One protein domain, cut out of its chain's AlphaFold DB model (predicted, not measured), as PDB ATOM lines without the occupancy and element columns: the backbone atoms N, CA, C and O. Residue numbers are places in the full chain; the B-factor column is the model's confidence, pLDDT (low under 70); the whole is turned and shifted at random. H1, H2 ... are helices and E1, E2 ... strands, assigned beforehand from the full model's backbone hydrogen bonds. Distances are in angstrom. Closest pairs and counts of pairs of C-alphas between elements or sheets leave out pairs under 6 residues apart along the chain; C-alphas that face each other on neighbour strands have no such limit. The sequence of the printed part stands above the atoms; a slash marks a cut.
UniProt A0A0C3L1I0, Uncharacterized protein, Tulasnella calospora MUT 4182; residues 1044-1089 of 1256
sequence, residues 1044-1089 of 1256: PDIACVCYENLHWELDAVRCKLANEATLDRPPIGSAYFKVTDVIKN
ATOM      1  N   PRO A1044      59.042  97.642  30.368       95.00
ATOM      2  CA  PRO A1044      58.056  97.897  29.316       95.00
ATOM      3  C   PRO A1044      58.307  97.083  28.037       95.00
ATOM      4  O   PRO A1044      57.358  96.753  27.335       95.00
ATOM      5  N   ASP A1045      59.563  96.726  27.759       95.62
ATOM      6  CA  ASP A1045      59.978  96.049  26.524       95.62
ATOM      7  C   ASP A1045      59.667  94.533  26.504       95.62
ATOM      8  O   ASP A1045      59.840  93.892  25.469       95.62
ATOM      9  N   ILE A1046      59.238  93.939  27.629       95.75
ATOM     10  CA  ILE A1046      59.046  92.484  27.783       95.75
ATOM     11  C   ILE A1046      57.766  92.125  28.550       95.75
ATOM     12  O   ILE A1046      57.257  92.890  29.367       95.75
ATOM     13  N   ALA A1047      57.253  90.918  28.305       96.44
ATOM     14  CA  ALA A1047      56.196  90.317  29.112       96.44
ATOM     15  C   ALA A1047      56.810  89.737  30.396       96.44
ATOM     16  O   ALA A1047      57.623  88.813  30.331       96.44
ATOM     17  N   CYS A1048      56.437  90.256  31.568       96.75
ATOM     18  CA  CYS A1048      56.902  89.708  32.843       96.75
ATOM     19  C   CYS A1048      55.807  89.669  33.914       96.75
ATOM     20  O   CYS A1048      55.034  90.619  34.065       96.75
ATOM     21  N   VAL A1049      55.807  88.599  34.710       96.38
ATOM     22  CA  VAL A1049      55.026  88.513  35.951       96.38
ATOM     23  C   VAL A1049      55.781  89.228  37.073       96.38
ATOM     24  O   VAL A1049      57.007  89.136  37.161       96.38
ATOM     25  N   CYS A1050      55.048  89.962  37.909       94.50
ATOM     26  CA  CYS A1050      55.566  90.754  39.023       94.50
ATOM     27  C   CYS A1050      54.907  90.292  40.322       94.50
ATOM     28  O   CYS A1050      53.695  90.437  40.465       94.50
ATOM     29  N   TYR A1051      55.692  89.796  41.276       94.44
ATOM     30  CA  TYR A1051      55.203  89.394  42.595       94.44
ATOM     31  C   TYR A1051      56.247  89.724  43.672       94.44
ATOM     32  O   TYR A1051      57.424  89.433  43.490       94.44
ATOM     33  N   GLU A1052      55.839  90.374  44.768       92.00
ATOM     34  CA  GLU A1052      56.725  90.803  45.876       92.00
ATOM     35  C   GLU A1052      57.994  91.581  45.430       92.00
ATOM     36  O   GLU A1052      59.054  91.506  46.048       92.00
ATOM     37  N   ASN A1053      57.871  92.400  44.373       92.81
ATOM     38  CA  ASN A1053      58.954  93.143  43.694       92.81
ATOM     39  C   ASN A1053      59.968  92.271  42.922       92.81
ATOM     40  O   ASN A1053      60.983  92.776  42.444       92.81
ATOM     41  N   LEU A1054      59.694  90.977  42.765       95.50
ATOM     42  CA  LEU A1054      60.441  90.072  41.900       95.50
ATOM     43  C   LEU A1054      59.751  89.988  40.529       95.50
ATOM     44  O   LEU A1054      58.542  89.768  40.433       95.50
ATOM     45  N   HIS A1055      60.536  90.176  39.469       96.31
ATOM     46  CA  HIS A1055      60.079  90.181  38.080       96.31
ATOM     47  C   HIS A1055      60.662  88.988  37.313       96.31
ATOM     48  O   HIS A1055      61.880  88.831  37.273       96.31
ATOM     49  N   TRP A1056      59.823  88.186  36.652       97.06
ATOM     50  CA  TRP A1056      60.270  87.077  35.795       97.06
ATOM     51  C   TRP A1056      59.729  87.211  34.373       97.06
ATOM     52  O   TRP A1056      58.527  87.378  34.179       97.06
ATOM     53  N   GLU A1057      60.617  87.099  33.386       97.06
ATOM     54  CA  GLU A1057      60.275  87.121  31.961       97.06
ATOM     55  C   GLU A1057      59.464  85.874  31.579       97.06
ATOM     56  O   GLU A1057      59.877  84.747  31.862       97.06
ATOM     57  N   LEU A1058      58.310  86.077  30.943       96.75
ATOM     58  CA  LEU A1058      57.347  85.029  30.610       96.75
ATOM     59  C   LEU A1058      57.634  84.416  29.234       96.75
ATOM     60  O   LEU A1058      56.968  84.703  28.241       96.75
ATOM     61  N   ASP A1059      58.616  83.516  29.193       93.19
ATOM     62  CA  ASP A1059      58.828  82.626  28.049       93.19
ATOM     63  C   ASP A1059      57.669  81.615  27.864       93.19
ATOM     64  O   ASP A1059      56.791  81.459  28.717       93.19
ATOM     65  N   ALA A1060      57.662  80.890  26.741       88.56
ATOM     66  CA  ALA A1060      56.590  79.955  26.382       88.56
ATOM     67  C   ALA A1060      56.447  78.726  27.313       88.56
ATOM     68  O   ALA A1060      55.424  78.038  27.254       88.56
ATOM     69  N   VAL A1061      57.437  78.436  28.164       89.56
ATOM     70  CA  VAL A1061      57.383  77.380  29.191       89.56
ATOM     71  C   VAL A1061      56.834  77.959  30.495       89.56
ATOM     72  O   VAL A1061      55.895  77.407  31.070       89.56
ATOM     73  N   ARG A1062      57.335  79.126  30.917       91.69
ATOM     74  CA  ARG A1062      56.799  79.884  32.058       91.69
ATOM     75  C   ARG A1062      55.334  80.274  31.869       91.69
ATOM     76  O   ARG A1062      54.583  80.196  32.833       91.69
ATOM     77  N   CYS A1063      54.898  80.584  30.645       88.62
ATOM     78  CA  CYS A1063      53.487  80.837  30.328       88.62
ATOM     79  C   CYS A1063      52.567  79.635  30.598       88.62
ATOM     80  O   CYS A1063      51.391  79.836  30.870       88.62
ATOM     81  N   LYS A1064      53.069  78.393  30.526       86.50
ATOM     82  CA  LYS A1064      52.288  77.194  30.878       86.50
ATOM     83  C   LYS A1064      52.227  77.017  32.397       86.50
ATOM     84  O   LYS A1064      51.151  76.901  32.971       86.50
ATOM     85  N   LEU A1065      53.387  77.089  33.048       82.69
ATOM     86  CA  LEU A1065      53.545  76.871  34.492       82.69
ATOM     87  C   LEU A1065      52.885  77.964  35.354       82.69
ATOM     88  O   LEU A1065      52.401  77.682  36.445       82.69
ATOM     89  N   ALA A1066      52.819  79.206  34.867       75.31
ATOM     90  CA  ALA A1066      52.130  80.307  35.546       75.31
ATOM     91  C   ALA A1066      50.591  80.197  35.529       75.31
ATOM     92  O   ALA A1066      49.935  81.019  36.159       75.31
ATOM     93  N   ASN A1067      50.021  79.202  34.835       72.25
ATOM     94  CA  ASN A1067      48.597  78.850  34.915       72.25
ATOM     95  C   ASN A1067      48.341  77.614  35.805       72.25
ATOM     96  O   ASN A1067      47.202  77.353  36.181       72.25
ATOM     97  N   GLU A1068      49.370  76.823  36.123       63.50
ATOM     98  CA  GLU A1068      49.270  75.765  37.146       63.50
ATOM     99  C   GLU A1068      49.325  76.362  38.561       63.50
ATOM    100  O   GLU A1068      48.770  75.801  39.503       63.50
ATOM    101  N   ALA A1069      49.932  77.544  38.694       59.91
ATOM    102  CA  ALA A1069      49.683  78.459  39.802       59.91
ATOM    103  C   ALA A1069      48.551  79.449  39.466       59.91
ATOM    104  O   ALA A1069      48.155  79.615  38.314       59.91
ATOM    105  N   THR A1070      48.047  80.156  40.479       71.94
ATOM    106  CA  THR A1070      47.129  81.287  40.284       71.94
ATOM    107  C   THR A1070      47.792  82.390  39.453       71.94
ATOM    108  O   THR A1070      48.908  82.784  39.781       71.94
ATOM    109  N   LEU A1071      47.080  82.942  38.462       79.06
ATOM    110  CA  LEU A1071      47.584  83.950  37.508       79.06
ATOM    111  C   LEU A1071      48.449  85.059  38.136       79.06
ATOM    112  O   LEU A1071      49.500  85.380  37.594       79.06
ATOM    113  N   ASP A1072      48.036  85.608  39.283       79.00
ATOM    114  CA  ASP A1072      48.708  86.733  39.954       79.00
ATOM    115  C   ASP A1072      49.852  86.324  40.912       79.00
ATOM    116  O   ASP A1072      50.472  87.176  41.551       79.00
ATOM    117  N   ARG A1073      50.135  85.020  41.043       86.31
ATOM    118  CA  ARG A1073      51.075  84.428  42.013       86.31
ATOM    119  C   ARG A1073      51.886  83.303  41.342       86.31
ATOM    120  O   ARG A1073      51.439  82.156  41.338       86.31
ATOM    121  N   PRO A1074      53.068  83.586  40.757       83.88
ATOM    122  CA  PRO A1074      53.881  82.557  40.109       83.88
ATOM    123  C   PRO A1074      54.392  81.523  41.133       83.88
ATOM    124  O   PRO A1074      54.595  81.870  42.300       83.88
ATOM    125  N   PRO A1075      54.658  80.263  40.729       83.69
ATOM    126  CA  PRO A1075      55.060  79.199  41.649       83.69
ATOM    127  C   PRO A1075      56.533  79.350  42.063       83.69
ATOM    128  O   PRO A1075      57.432  78.710  41.508       83.69
ATOM    129  N   ILE A1076      56.790  80.233  43.031       83.06
ATOM    130  CA  ILE A1076      58.125  80.508  43.575       83.06
ATOM    131  C   ILE A1076      58.740  79.228  44.148       83.06
ATOM    132  O   ILE A1076      58.091  78.462  44.854       83.06
ATOM    133  N   GLY A1077      60.010  78.986  43.816       75.38
ATOM    134  CA  GLY A1077      60.725  77.765  44.201       75.38
ATOM    135  C   GLY A1077      60.567  76.607  43.209       75.38
ATOM    136  O   GLY A1077      61.339  75.650  43.271       75.38
ATOM    137  N   SER A1078      59.659  76.712  42.231       85.00
ATOM    138  CA  SER A1078      59.673  75.829  41.061       85.00
ATOM    139  C   SER A1078      60.973  75.979  40.257       85.00
ATOM    140  O   SER A1078      61.683  76.986  40.333       85.00
ATOM    141  N   ALA A1079      61.270  74.992  39.408       85.00
ATOM    142  CA  ALA A1079      62.490  74.981  38.600       85.00
ATOM    143  C   ALA A1079      62.621  76.167  37.616       85.00
ATOM    144  O   ALA A1079      63.717  76.385  37.102       85.00
ATOM    145  N   TYR A1080      61.552  76.933  37.369       88.38
ATOM    146  CA  TYR A1080      61.498  78.001  36.361       88.38
ATOM    147  C   TYR A1080      61.288  79.408  36.951       88.38
ATOM    148  O   TYR A1080      61.620  80.391  36.284       88.38
ATOM    149  N   PHE A1081      60.805  79.511  38.195       92.75
ATOM    150  CA  PHE A1081      60.606  80.765  38.936       92.75
ATOM    151  C   PHE A1081      61.532  80.816  40.160       92.75
ATOM    152  O   PHE A1081      61.105  80.821  41.319       92.75
ATOM    153  N   LYS A1082      62.844  80.812  39.893       93.81
ATOM    154  CA  LYS A1082      63.886  80.955  40.918       93.81
ATOM    155  C   LYS A1082      64.221  82.425  41.152       93.81
ATOM    156  O   LYS A1082      64.253  83.212  40.210       93.81
ATOM    157  N   VAL A1083      64.608  82.772  42.379       91.50
ATOM    158  CA  VAL A1083      65.100  84.122  42.735       91.50
ATOM    159  C   VAL A1083      66.382  84.498  41.962       91.50
ATOM    160  O   VAL A1083      66.639  85.671  41.713       91.50
ATOM    161  N   THR A1084      67.167  83.511  41.511       92.00
ATOM    162  CA  THR A1084      68.338  83.711  40.633       92.00
ATOM    163  C   THR A1084      67.988  84.222  39.239       92.00
ATOM    164  O   THR A1084      68.824  84.862  38.603       92.00
ATOM    165  N   ASP A1085      66.769  83.939  38.779       91.50
ATOM    166  CA  ASP A1085      66.324  84.116  37.394       91.50
ATOM    167  C   ASP A1085      65.456  85.388  37.250       91.50
ATOM    168  O   ASP A1085      64.800  85.593  36.230       91.50
ATOM    169  N   VAL A1086      65.439  86.222  38.298       95.12
ATOM    170  CA  VAL A1086      64.725  87.501  38.370       95.12
ATOM    171  C   VAL A1086      65.416  88.538  37.486       95.12
ATOM    172  O   VAL A1086      66.640  88.709  37.536       95.12
ATOM    173  N   ILE A1087      64.620  89.259  36.696       95.31
ATOM    174  CA  ILE A1087      65.090  90.344  35.837       95.31
ATOM    175  C   ILE A1087      65.672  91.442  36.732       95.31
ATOM    176  O   ILE A1087      64.998  91.986  37.604       95.31
ATOM    177  N   LYS A1088      66.954  91.757  36.537       89.50
ATOM    178  CA  LYS A1088      67.645  92.783  37.320       89.50
ATOM    179  C   LYS A1088      67.336  94.149  36.728       89.50
ATOM    180  O   LYS A1088      67.737  94.414  35.595       89.50
ATOM    181  N   ASN A1089      66.680  94.998  37.517       76.75
ATOM    182  CA  ASN A1089      66.270  96.346  37.130       76.75
ATOM    183  C   ASN A1089      67.380  97.082  36.373       76.75
ATOM    184  O   ASN A1089      68.453  97.370  36.913       76.75
TER     185      ASN A1089
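Overview. This is residues 1044 to 1089 of the 1256 residues of an uncharacterized protein of Tulasnella calospora MUT 4182 (UniProt A0A0C3L1I0). There is little regular structure here: a small two-stranded hairpin, E1 and E2, and one short helix, H1, with a long stretch of no named element, residues 1069 to 1089, that folds back from H1 so that residues 1086 and 1087 lie beside E2. The 46 printed residues hold E1, E2 and H1 in that order, 15 residues in all, class mixed. The sheet, E1 - E2, is antiparallel. The whole is compact, radius of gyration of the C-alphas 9.6 A, spanning 26 by 19 by 16 A.

Along the chain. E1, residues 1048 to 1051, begins with C-alpha 1048 at (56.902, 89.708, 32.843) and is 9.9 A long. E2, residues 1054 to 1057, is 10.4 A long. H1, residues 1062 to 1068, is 10.0 A long and ends with C-alpha 1068 at (49.270, 75.765, 37.146).

Arrangement. E1 and E2 form a hairpin with a tight link, antiparallel at 160 degrees. N 1049 and O 1056 are within hydrogen-bond range at 3.0 A. E1 and H1 are near each other, with 5 pairs of C-alphas within 10 A. In H1, 1 of 3 O i to N i+4 pairs and 3 of 4 O i to N i+3 pairs are within range.

Size, cuts and confidence. The farthest C-alphas, of Glu 1068 and Asn 1089, are 26.7 A apart. The printed part has no cut, and neither link is long. Residues 1068 to 1069 have pLDDT under 70.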